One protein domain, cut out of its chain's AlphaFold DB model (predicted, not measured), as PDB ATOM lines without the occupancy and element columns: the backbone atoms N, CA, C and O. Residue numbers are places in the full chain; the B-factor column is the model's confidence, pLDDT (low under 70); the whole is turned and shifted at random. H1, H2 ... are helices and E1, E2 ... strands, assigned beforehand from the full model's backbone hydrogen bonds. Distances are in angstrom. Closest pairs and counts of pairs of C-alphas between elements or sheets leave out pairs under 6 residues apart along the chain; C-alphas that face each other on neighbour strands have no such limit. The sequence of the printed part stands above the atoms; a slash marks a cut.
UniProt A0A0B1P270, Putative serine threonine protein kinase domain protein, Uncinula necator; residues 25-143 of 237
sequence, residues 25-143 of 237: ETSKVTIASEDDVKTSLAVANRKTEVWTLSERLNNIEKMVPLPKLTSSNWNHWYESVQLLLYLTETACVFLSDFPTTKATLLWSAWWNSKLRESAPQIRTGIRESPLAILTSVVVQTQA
ATOM      1  N   GLU A  25      42.259   6.850  15.180       59.97
ATOM      2  CA  GLU A  25      42.364   7.961  16.125       59.97
ATOM      3  C   GLU A  25      43.641   8.764  15.916       59.97
ATOM      4  O   GLU A  25      44.742   8.225  15.824       59.97
ATOM      5  N   THR A  26      43.508  10.089  15.931       57.47
ATOM      6  CA  THR A  26      44.659  10.989  16.061       57.47
ATOM      7  C   THR A  26      44.434  11.912  17.238       57.47
ATOM      8  O   THR A  26      43.433  12.617  17.303       57.47
ATOM      9  N   SER A  27      45.343  11.896  18.213       57.12
ATOM     10  CA  SER A  27      45.343  12.859  19.325       57.12
ATOM     11  C   SER A  27      43.960  13.076  19.986       57.12
ATOM     12  O   SER A  27      43.594  14.216  20.282       57.12
ATOM     13  N   LYS A  28      43.221  11.978  20.243       56.19
ATOM     14  CA  LYS A  28      41.852  11.924  20.819       56.19
ATOM     15  C   LYS A  28      40.704  12.357  19.895       56.19
ATOM     16  O   LYS A  28      39.620  12.675  20.376       56.19
ATOM     17  N   VAL A  29      40.938  12.393  18.590       64.25
ATOM     18  CA  VAL A  29      39.937  12.686  17.565       64.25
ATOM     19  C   VAL A  29      39.692  11.416  16.754       64.25
ATOM     20  O   VAL A  29      40.615  10.911  16.111       64.25
ATOM     21  N   THR A  30      38.460  10.907  16.788       73.81
ATOM     22  CA  THR A  30      38.034   9.750  15.989       73.81
ATOM     23  C   THR A  30      37.806  10.193  14.548       73.81
ATOM     24  O   THR A  30      36.923  10.994  14.258       73.81
ATOM     25  N   ILE A  31      38.634   9.720  13.627       72.56
ATOM     26  CA  ILE A  31      38.607  10.136  12.219       72.56
ATOM     27  C   ILE A  31      37.681   9.248  11.392       72.56
ATOM     28  O   ILE A  31      36.982   9.745  10.515       72.56
ATOM     29  N   ALA A  32      37.673   7.952  11.686       79.12
ATOM     30  CA  ALA A  32      36.821   6.964  11.045       79.12
ATOM     31  C   ALA A  32      36.400   5.919  12.079       79.12
ATOM     32  O   ALA A  32      37.196   5.564  12.958       79.12
ATOM     33  N   SER A  33      35.157   5.452  11.975       82.69
ATOM     34  CA  SER A  33      34.647   4.366  12.807       82.69
ATOM     35  C   SER A  33      35.226   3.016  12.376       82.69
ATOM     36  O   SER A  33      35.787   2.870  11.288       82.69
ATOM     37  N   GLU A  34      35.059   2.005  13.223       81.50
ATOM     38  CA  GLU A  34      35.446   0.631  12.900       81.50
ATOM     39  C   GLU A  34      34.715   0.080  11.675       81.50
ATOM     40  O   GLU A  34      35.320  -0.580  10.824       81.50
ATOM     41  N   ASP A  35      33.437   0.417  11.525       82.44
ATOM     42  CA  ASP A  35      32.640   0.015  10.370       82.44
ATOM     43  C   ASP A  35      33.145   0.670   9.076       82.44
ATOM     44  O   ASP A  35      33.205   0.008   8.031       82.44
ATOM     45  N   ASP A  36      33.592   1.930   9.138       83.44
ATOM     46  CA  ASP A  36      34.202   2.626   7.996       83.44
ATOM     47  C   ASP A  36      35.509   1.945   7.571       83.44
ATOM     48  O   ASP A  36      35.762   1.736   6.379       83.44
ATOM     49  N   VAL A  37      36.339   1.562   8.545       85.12
ATOM     50  CA  VAL A  37      37.611   0.869   8.309       85.12
ATOM     51  C   VAL A  37      37.368  -0.510   7.697       85.12
ATOM     52  O   VAL A  37      37.967  -0.833   6.667       85.12
ATOM     53  N   LYS A  38      36.452  -1.302   8.267       85.44
ATOM     54  CA  LYS A  38      36.075  -2.631   7.759       85.44
ATOM     55  C   LYS A  38      35.527  -2.565   6.339       85.44
ATOM     56  O   LYS A  38      35.960  -3.329   5.471       85.44
ATOM     57  N   THR A  39      34.617  -1.627   6.083       84.69
ATOM     58  CA  THR A  39      34.038  -1.410   4.751       84.69
ATOM     59  C   THR A  39      35.128  -1.026   3.754       84.69
ATOM     60  O   THR A  39      35.236  -1.629   2.684       84.69
ATOM     61  N   SER A  40      36.009  -0.100   4.132       85.94
ATOM     62  CA  SER A  40      37.127   0.334   3.296       85.94
ATOM     63  C   SER A  40      38.101  -0.801   2.963       85.94
ATOM     64  O   SER A  40      38.492  -0.960   1.805       85.94
ATOM     65  N   LEU A  41      38.443  -1.648   3.937       86.31
ATOM     66  CA  LEU A  41      39.273  -2.843   3.735       86.31
ATOM     67  C   LEU A  41      38.618  -3.841   2.774       86.31
ATOM     68  O   LEU A  41      39.284  -4.388   1.891       86.31
ATOM     69  N   ALA A  42      37.308  -4.061   2.904       85.88
ATOM     70  CA  ALA A  42      36.570  -4.917   1.985       85.88
ATOM     71  C   ALA A  42      36.613  -4.367   0.549       85.88
ATOM     72  O   ALA A  42      36.813  -5.141  -0.388       85.88
ATOM     73  N   VAL A  43      36.479  -3.050   0.361       83.81
ATOM     74  CA  VAL A  43      36.574  -2.402  -0.959       83.81
ATOM     75  C   VAL A  43      38.000  -2.465  -1.514       83.81
ATOM     76  O   VAL A  43      38.173  -2.787  -2.689       83.81
ATOM     77  N   ALA A  44      39.018  -2.233  -0.683       82.56
ATOM     78  CA  ALA A  44      40.432  -2.258  -1.068       82.56
ATOM     79  C   ALA A  44      40.892  -3.610  -1.631       82.56
ATOM     80  O   ALA A  44      41.785  -3.661  -2.483       82.56
ATOM     81  N   ASN A  45      40.293  -4.695  -1.134       82.44
ATOM     82  CA  ASN A  45      40.607  -6.067  -1.521       82.44
ATOM     83  C   ASN A  45      39.811  -6.555  -2.743       82.44
ATOM     84  O   ASN A  45      40.100  -7.626  -3.283       82.44
ATOM     85  N   ARG A  46      38.824  -5.785  -3.223       83.00
ATOM     86  CA  ARG A  46      38.126  -6.104  -4.475       83.00
ATOM     87  C   ARG A  46      39.067  -5.890  -5.658       83.00
ATOM     88  O   ARG A  46      39.835  -4.933  -5.706       83.00
ATOM     89  N   LYS A  47      38.961  -6.754  -6.672       75.38
ATOM     90  CA  LYS A  47      39.652  -6.597  -7.964       75.38
ATOM     91  C   LYS A  47      38.967  -5.534  -8.838       75.38
ATOM     92  O   LYS A  47      38.616  -5.803  -9.980       75.38
ATOM     93  N   THR A  48      38.737  -4.349  -8.284       78.81
ATOM     94  CA  THR A  48      38.168  -3.213  -9.014       78.81
ATOM     95  C   THR A  48      39.257  -2.550  -9.849       78.81
ATOM     96  O   THR A  48      40.401  -2.414  -9.405       78.81
ATOM     97  N   GLU A  49      38.919  -2.125 -11.062       81.56
ATOM     98  CA  GLU A  49      39.851  -1.377 -11.898       81.56
ATOM     99  C   GLU A  49      40.196  -0.019 -11.272       81.56
ATOM    100  O   GLU A  49      39.341   0.708 -10.763       81.56
ATOM    101  N   VAL A  50      41.478   0.341 -11.341       82.00
ATOM    102  CA  VAL A  50      42.022   1.576 -10.754       82.00
ATOM    103  C   VAL A  50      41.363   2.824 -11.351       82.00
ATOM    104  O   VAL A  50      41.134   3.803 -10.640       82.00
ATOM    105  N   TRP A  51      41.021   2.778 -12.641       82.00
ATOM    106  CA  TRP A  51      40.347   3.869 -13.345       82.00
ATOM    107  C   TRP A  51      38.980   4.181 -12.711       82.00
ATOM    108  O   TRP A  51      38.716   5.333 -12.376       82.00
ATOM    109  N   THR A  52      38.171   3.156 -12.431       86.00
ATOM    110  CA  THR A  52      36.848   3.300 -11.805       86.00
ATOM    111  C   THR A  52      36.947   3.867 -10.391       86.00
ATOM    112  O   THR A  52      36.162   4.731 -10.003       86.00
ATOM    113  N   LEU A  53      37.944   3.426  -9.616       86.94
ATOM    114  CA  LEU A  53      38.201   3.969  -8.278       86.94
ATOM    115  C   LEU A  53      38.606   5.449  -8.332       86.94
ATOM    116  O   LEU A  53      38.149   6.244  -7.513       86.94
ATOM    117  N   SER A  54      39.427   5.822  -9.314       86.56
ATOM    118  CA  SER A  54      39.861   7.209  -9.525       86.56
ATOM    119  C   SER A  54      38.695   8.112  -9.921       86.56
ATOM    120  O   SER A  54      38.556   9.215  -9.399       86.56
ATOM    121  N   GLU A  55      37.845   7.648 -10.837       89.44
ATOM    122  CA  GLU A  55      36.665   8.387 -11.280       89.44
ATOM    123  C   GLU A  55      35.682   8.610 -10.125       89.44
ATOM    124  O   GLU A  55      35.228   9.736  -9.916       89.44
ATOM    125  N   ARG A  56      35.423   7.572  -9.317       89.19
ATOM    126  CA  ARG A  56      34.585   7.689  -8.117       89.19
ATOM    127  C   ARG A  56      35.132   8.740  -7.150       89.19
ATOM    128  O   ARG A  56      34.362   9.589  -6.707       89.19
ATOM    129  N   LEU A  57      36.436   8.716  -6.858       91.19
ATOM    130  CA  LEU A  57      37.069   9.716  -5.990       91.19
ATOM    131  C   LEU A  57      36.893  11.135  -6.530       91.19
ATOM    132  O   LEU A  57      36.416  12.010  -5.814       91.19
ATOM    133  N   ASN A  58      37.207  11.346  -7.807       89.50
ATOM    134  CA  ASN A  58      37.107  12.661  -8.436       89.50
ATOM    135  C   ASN A  58      35.663  13.184  -8.480       89.50
ATOM    136  O   ASN A  58      35.435  14.386  -8.353       89.50
ATOM    137  N   ASN A  59      34.677  12.305  -8.671       91.75
ATOM    138  CA  ASN A  59      33.268  12.693  -8.685       91.75
ATOM    139  C   ASN A  59      32.768  13.079  -7.291       91.75
ATOM    140  O   ASN A  59      32.081  14.091  -7.158       91.75
ATOM    141  N   ILE A  60      33.149  12.322  -6.258       90.94
ATOM    142  CA  ILE A  60      32.808  12.652  -4.869       90.94
ATOM    143  C   ILE A  60      33.469  13.967  -4.459       90.94
ATOM    144  O   ILE A  60      32.797  14.827  -3.899       90.94
ATOM    145  N   GLU A  61      34.743  14.173  -4.797       89.38
ATOM    146  CA  GLU A  61      35.468  15.408  -4.479       89.38
ATOM    147  C   GLU A  61      34.793  16.655  -5.066       89.38
ATOM    148  O   GLU A  61      34.722  17.695  -4.418       89.38
ATOM    149  N   LYS A  62      34.253  16.558  -6.286       90.88
ATOM    150  CA  LYS A  62      33.511  17.666  -6.909       90.88
ATOM    151  C   LYS A  62      32.218  18.005  -6.166       90.88
ATOM    152  O   LYS A  62      31.796  19.157  -6.205       90.88
ATOM    153  N   MET A  63      31.578  17.019  -5.537       90.12
ATOM    154  CA  MET A  63      30.348  17.216  -4.763       90.12
ATOM    155  C   MET A  63      30.636  17.673  -3.332       90.12
ATOM    156  O   MET A  63      29.896  18.486  -2.785       90.12
ATOM    157  N   VAL A  64      31.713  17.158  -2.740       89.69
ATOM    158  CA  VAL A  64      32.132  17.427  -1.364       89.69
ATOM    159  C   VAL A  64      33.598  17.864  -1.383       89.69
ATOM    160  O   VAL A  64      34.492  17.067  -1.092       89.69
ATOM    161  N   PRO A  65      33.886  19.116  -1.773       89.81
ATOM    162  CA  PRO A  65      35.255  19.600  -1.804       89.81
ATOM    163  C   PRO A  65      35.795  19.745  -0.382       89.81
ATOM    164  O   PRO A  65      35.110  20.245   0.510       89.81
ATOM    165  N   LEU A  66      37.055  19.365  -0.178       93.62
ATOM    166  CA  LEU A  66      37.735  19.604   1.090       93.62
ATOM    167  C   LEU A  66      38.095  21.101   1.195       93.62
ATOM    168  O   LEU A  66      38.884  21.587   0.374       93.62
ATOM    169  N   PRO A  67      37.543  21.863   2.161       94.31
ATOM    170  CA  PRO A  67      37.835  23.286   2.275       94.31
ATOM    171  C   PRO A  67      39.303  23.520   2.641       94.31
ATOM    172  O   PRO A  67      39.961  22.668   3.235       94.31
ATOM    173  N   LYS A  68      39.828  24.712   2.343       95.81
ATOM    174  CA  LYS A  68      41.131  25.124   2.882       95.81
ATOM    175  C   LYS A  68      41.014  25.374   4.382       95.81
ATOM    176  O   LYS A  68      40.110  26.080   4.831       95.81
ATOM    177  N   LEU A  69      41.935  24.811   5.148       93.31
ATOM    178  CA  LEU A  69      42.014  24.956   6.588       93.31
ATOM    179  C   LEU A  69      42.489  26.363   6.957       93.31
ATOM    180  O   LEU A  69      43.543  26.825   6.522       93.31
ATOM    181  N   THR A  70      41.726  27.008   7.825       89.69
ATOM    182  CA  THR A  70      41.989  28.319   8.420       89.69
ATOM    183  C   THR A  70      41.853  28.221   9.939       89.69
ATOM    184  O   THR A  70      41.367  27.223  10.471       89.69
ATOM    185  N   SER A  71      42.242  29.268  10.665       80.50
ATOM    186  CA  SER A  71      42.135  29.291  12.128       80.50
ATOM    187  C   SER A  71      40.694  29.256  12.655       80.50
ATOM    188  O   SER A  71      40.501  28.938  13.824       80.50
ATOM    189  N   SER A  72      39.697  29.601  11.834       82.00
ATOM    190  CA  SER A  72      38.296  29.755  12.252       82.00
ATOM    191  C   SER A  72      37.354  28.667  11.734       82.00
ATOM    192  O   SER A  72      36.210  28.616  12.169       82.00
ATOM    193  N   ASN A  73      37.789  27.805  10.809       88.69
ATOM    194  CA  ASN A  73      36.925  26.794  10.180       88.69
ATOM    195  C   ASN A  73      37.321  25.347  10.505       88.69
ATOM    196  O   ASN A  73      36.926  24.441   9.777       88.69
ATOM    197  N   TRP A  74      38.078  25.121  11.586       88.69
ATOM    198  CA  TRP A  74      38.546  23.788  11.985       88.69
ATOM    199  C   TRP A  74      37.424  22.743  12.028       88.69
ATOM    200  O   TRP A  74      37.565  21.690  11.417       88.69
ATOM    201  N   ASN A  75      36.303  23.046  12.693       88.44
ATOM    202  CA  ASN A  75      35.193  22.097  12.831       88.44
ATOM    203  C   ASN A  75      34.620  21.707  11.464       88.44
ATOM    204  O   ASN A  75      34.508  20.527  11.160       88.44
ATOM    205  N   HIS A  76      34.365  22.695  10.604       90.19
ATOM    206  CA  HIS A  76      33.861  22.451   9.254       90.19
ATOM    207  C   HIS A  76      34.859  21.663   8.390       90.19
ATOM    208  O   HIS A  76      34.469  20.771   7.637       90.19
ATOM    209  N   TRP A  77      36.157  21.965   8.504       93.25
ATOM    210  CA  TRP A  77      37.209  21.213   7.821       93.25
ATOM    211  C   TRP A  77      37.233  19.753   8.277       93.25
ATOM    212  O   TRP A  77      37.244  18.847   7.448       93.25
ATOM    213  N   TYR A  78      37.186  19.529   9.588       90.25
ATOM    214  CA  TYR A  78      37.197  18.202  10.190       90.25
ATOM    215  C   TYR A  78      35.960  17.378   9.799       90.25
ATOM    216  O   TYR A  78      36.107  16.248   9.336       90.25
ATOM    217  N   GLU A  79      34.763  17.963   9.868       90.69
ATOM    218  CA  GLU A  79      33.518  17.337   9.398       90.69
ATOM    219  C   GLU A  79      33.588  16.979   7.906       90.69
ATOM    220  O   GLU A  79      33.139  15.909   7.494       90.69
ATOM    221  N   SER A  80      34.210  17.836   7.089       92.44
ATOM    222  CA  SER A  80      34.408  17.570   5.657       92.44
ATOM    223  C   SER A  80      35.340  16.379   5.417       92.44
ATOM    224  O   SER A  80      35.084  15.579   4.516       92.44
ATOM    225  N   VAL A  81      36.398  16.216   6.224       92.25
ATOM    226  CA  VAL A  81      37.276  15.033   6.172       92.25
ATOM    227  C   VAL A  81      36.498  13.766   6.524       92.25
ATOM    228  O   VAL A  81      36.595  12.784   5.792       92.25
ATOM    229  N   GLN A  82      35.705  13.790   7.599       89.75
ATOM    230  CA  GLN A  82      34.891  12.639   8.010       89.75
ATOM    231  C   GLN A  82      33.874  12.249   6.932       89.75
ATOM    232  O   GLN A  82      33.765  11.078   6.569       89.75
ATOM    233  N   LEU A  83      33.175  13.233   6.361       90.56
ATOM    234  CA  LEU A  83      32.212  12.997   5.291       90.56
ATOM    235  C   LEU A  83      32.882  12.414   4.039       90.56
ATOM    236  O   LEU A  83      32.368  11.469   3.443       90.56
ATOM    237  N   LEU A  84      34.045  12.941   3.648       92.00
ATOM    238  CA  LEU A  84      34.811  12.408   2.522       92.00
ATOM    239  C   LEU A  84      35.267  10.970   2.767       92.00
ATOM    240  O   LEU A  84      35.148  10.136   1.872       92.00
ATOM    241  N   LEU A  85      35.760  10.658   3.963       90.56
ATOM    242  CA  LEU A  85      36.156   9.301   4.339       90.56
ATOM    243  C   LEU A  85      35.004   8.309   4.205       90.56
ATOM    244  O   LEU A  85      35.181   7.255   3.590       90.56
ATOM    245  N   TYR A  86      33.833   8.691   4.712       87.19
ATOM    246  CA  TYR A  86      32.613   7.901   4.625       87.19
ATOM    247  C   TYR A  86      32.190   7.660   3.168       87.19
ATOM    248  O   TYR A  86      32.057   6.520   2.731       87.19
ATOM    249  N   LEU A  87      32.054   8.723   2.367       88.38
ATOM    250  CA  LEU A  87      31.557   8.616   0.987       88.38
ATOM    251  C   LEU A  87      32.515   7.860   0.056       88.38
ATOM    252  O   LEU A  87      32.093   7.141  -0.860       88.38
ATOM    253  N   THR A  88      33.817   8.053   0.261       89.06
ATOM    254  CA  THR A  88      34.850   7.444  -0.583       89.06
ATOM    255  C   THR A  88      35.194   6.014  -0.169       89.06
ATOM    256  O   THR A  88      35.772   5.296  -0.982       89.06
ATOM    257  N   GLU A  89      34.823   5.587   1.045       89.12
ATOM    258  CA  GLU A  89      35.168   4.280   1.625       89.12
ATOM    259  C   GLU A  89      36.686   4.026   1.623       89.12
ATOM    260  O   GLU A  89      37.165   2.937   1.304       89.12
ATOM    261  N   THR A  90      37.474   5.047   1.968       92.31
ATOM    262  CA  THR A  90      38.950   5.003   1.891       92.31
ATOM    263  C   THR A  90      39.654   5.027   3.248       92.31
ATOM    264  O   THR A  90      40.879   5.098   3.295       92.31
ATOM    265  N   ALA A  91      38.910   4.914   4.353       90.19
ATOM    266  CA  ALA A  91      39.432   4.990   5.719       90.19
ATOM    267  C   ALA A  91      40.628   4.070   6.014       90.19
ATOM    268  O   ALA A  91      41.494   4.445   6.802       90.19
ATOM    269  N   CYS A  92      40.742   2.910   5.354       89.56
ATOM    270  CA  CYS A  92      41.831   1.973   5.627       89.56
ATOM    271  C   CYS A  92      43.236   2.548   5.361       89.56
ATOM    272  O   CYS A  92      44.181   2.101   5.999       89.56
ATOM    273  N   VAL A  93      43.407   3.563   4.497       92.44
ATOM    274  CA  VAL A  93      44.742   4.160   4.241       92.44
ATOM    275  C   VAL A  93      45.270   5.020   5.390       92.44
ATOM    276  O   VAL A  93      46.409   5.487   5.341       92.44
ATOM    277  N   PHE A  94      44.437   5.249   6.402       91.62
ATOM    278  CA  PHE A  94      44.807   5.926   7.637       91.62
ATOM    279  C   PHE A  94      45.160   4.950   8.762       91.62
ATOM    280  O   PHE A  94      45.435   5.395   9.872       91.62
ATOM    281  N   LEU A  95      45.182   3.641   8.506       87.44
ATOM    282  CA  LEU A  95      45.762   2.682   9.442       87.44
ATOM    283  C   LEU A  95      47.291   2.786   9.423       87.44
ATOM    284  O   LEU A  95      47.886   3.084   8.386       87.44
ATOM    285  N   SER A  96      47.926   2.504  10.562       83.50
ATOM    286  CA  SER A  96      49.390   2.418  10.651       83.50
ATOM    287  C   SER A  96      49.949   1.370   9.689       83.50
ATOM    288  O   SER A  96      50.933   1.637   9.005       83.50
ATOM    289  N   ASP A  97      49.254   0.234   9.582       84.25
ATOM    290  CA  ASP A  97      49.578  -0.869   8.684       84.25
ATOM    291  C   ASP A  97      48.343  -1.227   7.846       84.25
ATOM    292  O   ASP A  97      47.430  -1.915   8.306       84.25
ATOM    293  N   PHE A  98      48.294  -0.746   6.603       84.38
ATOM    294  CA  PHE A  98      47.219  -1.053   5.657       84.38
ATOM    295  C   PHE A  98      47.710  -1.972   4.527       84.38
ATOM    296  O   PHE A  98      48.883  -1.916   4.139       84.38
ATOM    297  N   PRO A  99      46.839  -2.823   3.947       84.62
ATOM    298  CA  PRO A  99      47.242  -3.726   2.876       84.62
ATOM    299  C   PRO A  99      47.710  -2.934   1.654       84.62
ATOM    300  O   PRO A  99      47.031  -2.016   1.202       84.62
ATOM    301  N   THR A 100      48.855  -3.302   1.079       88.25
ATOM    302  CA  THR A 100      49.383  -2.642  -0.125       88.25
ATOM    303  C   THR A 100      48.732  -3.234  -1.375       88.25
ATOM    304  O   THR A 100      49.222  -4.199  -1.961       88.25
ATOM    305  N   THR A 101      47.604  -2.659  -1.791       89.50
ATOM    306  CA  THR A 101      46.892  -3.003  -3.026       89.50
ATOM    307  C   THR A 101      46.954  -1.832  -4.005       89.50
ATOM    308  O   THR A 101      47.314  -0.710  -3.649       89.50
ATOM    309  N   LYS A 102      46.580  -2.058  -5.272       89.25
ATOM    310  CA  LYS A 102      46.487  -0.958  -6.250       89.25
ATOM    311  C   LYS A 102      45.518   0.140  -5.789       89.25
ATOM    312  O   LYS A 102      45.766   1.312  -6.059       89.25
ATOM    313  N   ALA A 103      44.443  -0.240  -5.095       90.06
ATOM    314  CA  ALA A 103      43.457   0.687  -4.555       90.06
ATOM    315  C   ALA A 103      44.059   1.545  -3.438       90.06
ATOM    316  O   ALA A 103      44.030   2.768  -3.528       90.06
ATOM    317  N   THR A 104      44.680   0.923  -2.432       91.00
ATOM    318  CA  THR A 104      45.224   1.658  -1.280       91.00
ATOM    319  C   THR A 104      46.413   2.539  -1.648       91.00
ATOM    320  O   THR A 104      46.536   3.633  -1.106       91.00
ATOM    321  N   LEU A 105      47.239   2.136  -2.621       92.25
ATOM    322  CA  LEU A 105      48.293   2.995  -3.173       92.25
ATOM    323  C   LEU A 105      47.716   4.259  -3.823       92.25
ATOM    324  O   LEU A 105      48.216   5.359  -3.584       92.25
ATOM    325  N   LEU A 106      46.649   4.115  -4.615       94.19
ATOM    326  CA  LEU A 106      45.985   5.247  -5.254       94.19
ATOM    327  C   LEU A 106      45.323   6.168  -4.226       94.19
ATOM    328  O   LEU A 106      45.509   7.382  -4.271       94.19
ATOM    329  N   TRP A 107      44.575   5.596  -3.287       94.38
ATOM    330  CA  TRP A 107      43.883   6.345  -2.241       94.38
ATOM    331  C   TRP A 107      44.863   7.073  -1.322       94.38
ATOM    332  O   TRP A 107      44.638   8.233  -0.992       94.38
ATOM    333  N   SER A 108      45.977   6.428  -0.963       93.69
ATOM    334  CA  SER A 108      47.040   7.038  -0.163       93.69
ATOM    335  C   SER A 108      47.654   8.243  -0.881       93.69
ATOM    336  O   SER A 108      47.769   9.319  -0.295       93.69
ATOM    337  N   ALA A 109      47.973   8.108  -2.174       93.38
ATOM    338  CA  ALA A 109      48.489   9.215  -2.975       93.38
ATOM    339  C   ALA A 109      47.476  10.369  -3.094       93.38
ATOM    340  O   ALA A 109      47.852  11.535  -2.947       93.38
ATOM    341  N   TRP A 110      46.197  10.049  -3.310       94.62
ATOM    342  CA  TRP A 110      45.125  11.039  -3.400       94.62
ATOM    343  C   TRP A 110      44.947  11.806  -2.083       94.62
ATOM    344  O   TRP A 110      45.022  13.035  -2.081       94.62
ATOM    345  N   TRP A 111      44.825  11.107  -0.948       94.75
ATOM    346  CA  TRP A 111      44.699  11.739   0.371       94.75
ATOM    347  C   TRP A 111      45.912  12.588   0.736       94.75
ATOM    348  O   TRP A 111      45.756  13.699   1.241       94.75
ATOM    349  N   ASN A 112      47.118  12.120   0.417       94.62
ATOM    350  CA  ASN A 112      48.335  12.904   0.594       94.62
ATOM    351  C   ASN A 112      48.295  14.233  -0.177       94.62
ATOM    352  O   ASN A 112      48.772  15.245   0.337       94.62
ATOM    353  N   SER A 113      47.730  14.254  -1.389       93.75
ATOM    354  CA  SER A 113      47.529  15.498  -2.147       93.75
ATOM    355  C   SER A 113      46.490  16.388  -1.468       93.75
ATOM    356  O   SER A 113      46.773  17.544  -1.159       93.75
ATOM    357  N   LYS A 114      45.309  15.839  -1.150       94.19
ATOM    358  CA  LYS A 114      44.176  16.609  -0.611       94.19
ATOM    359  C   LYS A 114      44.460  17.232   0.750       94.19
ATOM    360  O   LYS A 114      44.129  18.395   0.987       94.19
ATOM    361  N   LEU A 115      45.114  16.498   1.644       94.31
ATOM    362  CA  LEU A 115      45.474  17.023   2.960       94.31
ATOM    363  C   LEU A 115      46.498  18.162   2.849       94.31
ATOM    364  O   LEU A 115      46.370  19.165   3.546       94.31
ATOM    365  N   ARG A 116      47.465  18.066   1.928       94.62
ATOM    366  CA  ARG A 116      48.462  19.129   1.704       94.62
ATOM    367  C   ARG A 116      47.878  20.351   0.999       94.62
ATOM    368  O   ARG A 116      48.227  21.475   1.342       94.62
ATOM    369  N   GLU A 117      46.988  20.144   0.034       94.12
ATOM    370  CA  GLU A 117      46.271  21.221  -0.660       94.12
ATOM    371  C   GLU A 117      45.341  21.990   0.283       94.12
ATOM    372  O   GLU A 117      45.224  23.215   0.182       94.12
ATOM    373  N   SER A 118      44.682  21.277   1.202       94.94
ATOM    374  CA  SER A 118      43.750  21.878   2.153       94.94
ATOM    375  C   SER A 118      44.447  22.525   3.349       94.94
ATOM    376  O   SER A 118      43.975  23.559   3.807       94.94
ATOM    377  N   ALA A 119      45.580  22.001   3.820       93.69
ATOM    378  CA  ALA A 119      46.338  22.561   4.942       93.69
ATOM    379  C   ALA A 119      47.784  22.953   4.553       93.69
ATOM    380  O   ALA A 119      48.741  22.456   5.151       93.69
ATOM    381  N   PRO A 120      47.989  23.869   3.584       93.06
ATOM    382  CA  PRO A 120      49.321  24.204   3.063       93.06
ATOM    383  C   PRO A 120      50.248  24.871   4.093       93.06
ATOM    384  O   PRO A 120      51.467  24.863   3.937       93.06
ATOM    385  N   GLN A 121      49.687  25.452   5.154       90.38
ATOM    386  CA  GLN A 121      50.436  26.031   6.271       90.38
ATOM    387  C   GLN A 121      51.142  24.975   7.136       90.38
ATOM    388  O   GLN A 121      52.059  25.310   7.886       90.38
ATOM    389  N   ILE A 122      50.736  23.707   7.028       89.19
ATOM    390  CA  ILE A 122      51.213  22.599   7.856       89.19
ATOM    391  C   ILE A 122      52.307  21.873   7.085       89.19
ATOM    392  O   ILE A 122      52.059  21.117   6.147       89.19
ATOM    393  N   ARG A 123      53.560  22.142   7.466       86.88
ATOM    394  CA  ARG A 123      54.727  21.528   6.825       86.88
ATOM    395  C   ARG A 123      54.771  20.039   7.150       86.88
ATOM    396  O   ARG A 123      54.912  19.670   8.311       86.88
ATOM    397  N   THR A 124      54.688  19.223   6.108       87.06
ATOM    398  CA  THR A 124      54.746  17.759   6.164       87.06
ATOM    399  C   THR A 124      55.816  17.246   5.210       87.06
ATOM    400  O   THR A 124      56.108  17.872   4.185       87.06
ATOM    401  N   GLY A 125      56.445  16.122   5.545       83.00
ATOM    402  CA  GLY A 125      57.404  15.455   4.671       83.00
ATOM    403  C   GLY A 125      56.751  14.932   3.388       83.00
ATOM    404  O   GLY A 125      55.591  14.523   3.377       83.00
ATOM    405  N   ILE A 126      57.509  14.886   2.284       77.31
ATOM    406  CA  ILE A 126      57.007  14.481   0.952       77.31
ATOM    407  C   ILE A 126      56.518  13.017   0.936       77.31
ATOM    408  O   ILE A 126      55.590  12.677   0.203       77.31
ATOM    409  N   ARG A 127      57.106  12.154   1.775       82.31
ATOM    410  CA  ARG A 127      56.811  10.710   1.853       82.31
ATOM    411  C   ARG A 127      56.001  10.298   3.086       82.31
ATOM    412  O   ARG A 127      55.958   9.117   3.409       82.31
ATOM    413  N   GLU A 128      55.399  11.250   3.789       87.25
ATOM    414  CA  GLU A 128      54.537  10.926   4.926       87.25
ATOM    415  C   GLU A 128      53.279  10.165   4.485       87.25
ATOM    416  O   GLU A 128      52.781  10.348   3.368       87.25
ATOM    417  N   SER A 129      52.790   9.287   5.361       91.06
ATOM    418  CA  SER A 129      51.519   8.589   5.174       91.06
ATOM    419  C   SER A 129      50.338   9.546   5.389       91.06
ATOM    420  O   SER A 129      50.487  10.548   6.098       91.06
ATOM    421  N   PRO A 130      49.139   9.224   4.862       92.75
ATOM    422  CA  PRO A 130      47.936  10.013   5.121       92.75
ATOM    423  C   PRO A 130      47.675  10.219   6.618       92.75
ATOM    424  O   PRO A 130      47.359  11.330   7.043       92.75
ATOM    425  N   LEU A 131      47.892   9.176   7.432       91.31
ATOM    426  CA  LEU A 131      47.777   9.243   8.890       91.31
ATOM    427  C   LEU A 131      48.751  10.253   9.507       91.31
ATOM    428  O   LEU A 131      48.345  11.058  10.344       91.31
ATOM    429  N   ALA A 132      50.021  10.241   9.102       90.56
ATOM    430  CA  ALA A 132      51.031  11.156   9.633       90.56
ATOM    431  C   ALA A 132      50.726  12.622   9.276       90.56
ATOM    432  O   ALA A 132      50.814  13.503  10.139       90.56
ATOM    433  N   ILE A 133      50.293  12.877   8.035       93.19
ATOM    434  CA  ILE A 133      49.882  14.215   7.592       93.19
ATOM    435  C   ILE A 133      48.672  14.678   8.402       93.19
ATOM    436  O   ILE A 133      48.703  15.760   8.985       93.19
ATOM    437  N   LEU A 134      47.624  13.855   8.490       91.75
ATOM    438  CA  LEU A 134      46.403  14.198   9.217       91.75
ATOM    439  C   LEU A 134      46.675  14.432  10.709       91.75
ATOM    440  O   LEU A 134      46.180  15.403  11.278       91.75
ATOM    441  N   THR A 135      47.529  13.609  11.321       89.94
ATOM    442  CA  THR A 135      47.973  13.797  12.709       89.94
ATOM    443  C   THR A 135      48.660  15.148  12.879       89.94
ATOM    444  O   THR A 135      48.334  15.898  13.798       89.94
ATOM    445  N   SER A 136      49.571  15.499  11.969       91.38
ATOM    446  CA  SER A 136      50.253  16.798  11.983       91.38
ATOM    447  C   SER A 136      49.263  17.955  11.852       91.38
ATOM    448  O   SER A 136      49.394  18.955  12.565       91.38
ATOM    449  N   VAL A 137      48.239  17.800  11.005       91.44
ATOM    450  CA  VAL A 137      47.166  18.785  10.848       91.44
ATOM    451  C   VAL A 137      46.400  18.995  12.153       91.44
ATOM    452  O   VAL A 137      46.262  20.129  12.623       91.44
ATOM    453  N   VAL A 138      45.945  17.905  12.768       89.06
ATOM    454  CA  VAL A 138      45.181  17.923  14.023       89.06
ATOM    455  C   VAL A 138      46.011  18.541  15.150       89.06
ATOM    456  O   VAL A 138      45.554  19.471  15.816       89.06
ATOM    457  N   VAL A 139      47.252  18.084  15.339       88.75
ATOM    458  CA  VAL A 139      48.134  18.546  16.421       88.75
ATOM    459  C   VAL A 139      48.445  20.036  16.292       88.75
ATOM    460  O   VAL A 139      48.311  20.775  17.271       88.75
ATOM    461  N   GLN A 140      48.825  20.509  15.101       88.69
ATOM    462  CA  GLN A 140      49.131  21.928  14.899       88.69
ATOM    463  C   GLN A 140      47.889  22.810  15.042       88.69
ATOM    464  O   GLN A 140      47.972  23.905  15.607       88.69
ATOM    465  N   THR A 141      46.723  22.332  14.603       87.31
ATOM    466  CA  THR A 141      45.474  23.084  14.763       87.31
ATOM    467  C   THR A 141      45.079  23.191  16.232       87.31
ATOM    468  O   THR A 141      44.803  24.290  16.714       87.31
ATOM    469  N   GLN A 142      45.154  22.096  16.991       84.38
ATOM    470  CA  GLN A 142      44.914  22.120  18.436       84.38
ATOM    471  C   GLN A 142      45.911  23.027  19.174       84.38
ATOM    472  O   GLN A 142      45.520  23.762  20.083       84.38
ATOM    473  N   ALA A 143      47.191  23.016  18.787       86.25
ATOM    474  CA  ALA A 143      48.199  23.909  19.356       86.25
ATOM    475  C   ALA A 143      47.886  25.387  19.065       86.25
ATOM    476  O   ALA A 143      47.981  26.231  19.962       86.25
TER     477      ALA A 143
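This is residues 25 to 143 of the 237 residues of the protein "Putative serine threonine protein kinase domain protein" of Uncinula necator (UniProt A0A0B1P270). Four long helices, H2, H5, H6 and H3, stand in a loosely formed bundle, with H3 running against the other three. H1 lies slantwise at the end of this bundle where H2 and H5 begin, and short H4 fills the space between H1, H5 and H6; strand E1 runs beside H3. The printed part has 119 residues, with one named strand and six named helices in the order E1, H1, H2, H3, H4, H5, H6, and its class is mostly helix. It is compact, with a radius of gyration of the C-alphas of 13.5 A, and spans 41 by 29 by 28 A.

E1 is residues 29 to 32, beginning at C-alpha 29 at (39.937, 12.686, 17.565). H1 is residues 34 to 44, 15.1 A long. H2 is residues 50 to 63, 20.4 A, and H3 is residues 74 to 88, 20.9 A. H4 has four residues, 91 to 94. H5, residues 102 to 118, is the longest helix at 24.5 A and begins at C-alpha 102 at (46.487, -0.958, -6.250). H6, residues 130 to 143, is 19.9 A long and ends at C-alpha 143 at (48.199, 23.909, 19.356).

E1 pairs with no named strand, but its residues 29 to 30 pair with residues 25 to 26, antiparallel. The closest C-alphas of E1 and H3 are those of Ile 31 and Gln 82, 6.1 A apart. H1 touches H4, closest at the C-alphas of Val 37 and Cys 92, 5.1 A. H2 and H3 form a helical hairpin at a steep tilt of 37 degrees, only just steep; residues 56 to 61 of H2 touch H3, closest at Leu 57 and Thr 88, C-alphas 6.3 A apart. H2 touches H5 with residues 50 to 54, closest at the C-alphas of Val 50 and Ala 103, 6.4 A, at a shallow tilt of 28 degrees, the same way. H4 touches H5 at Val 93 and Ser 108, C-alphas 5.7 A apart, and H6 at Phe 94 and Leu 131, 4.6 A. H6 touches H5 with residues 130 to 134, closest at the C-alphas of Asn 112 and Pro 130, 5.4 A, at a shallow tilt of 25 degrees, the same way. H3 and H6 are close but not clearly touching, closest at the C-alphas of Trp 74 and Thr 141, 7.5 A. H2 and H6 are apart. In H1, H2, H3, H5 and H6 every O i to N i+4 pair is within hydrogen-bond range; H4 is too short for such a pair.

The C-alphas farthest apart are those of Lys 47 and Ala 143, 41.8 A. The printed part has no cut. The link from H5 to H6, 11 residues, is long. The mean pLDDT of the printed part is 87.2, and residues 25 to 29 are under 70.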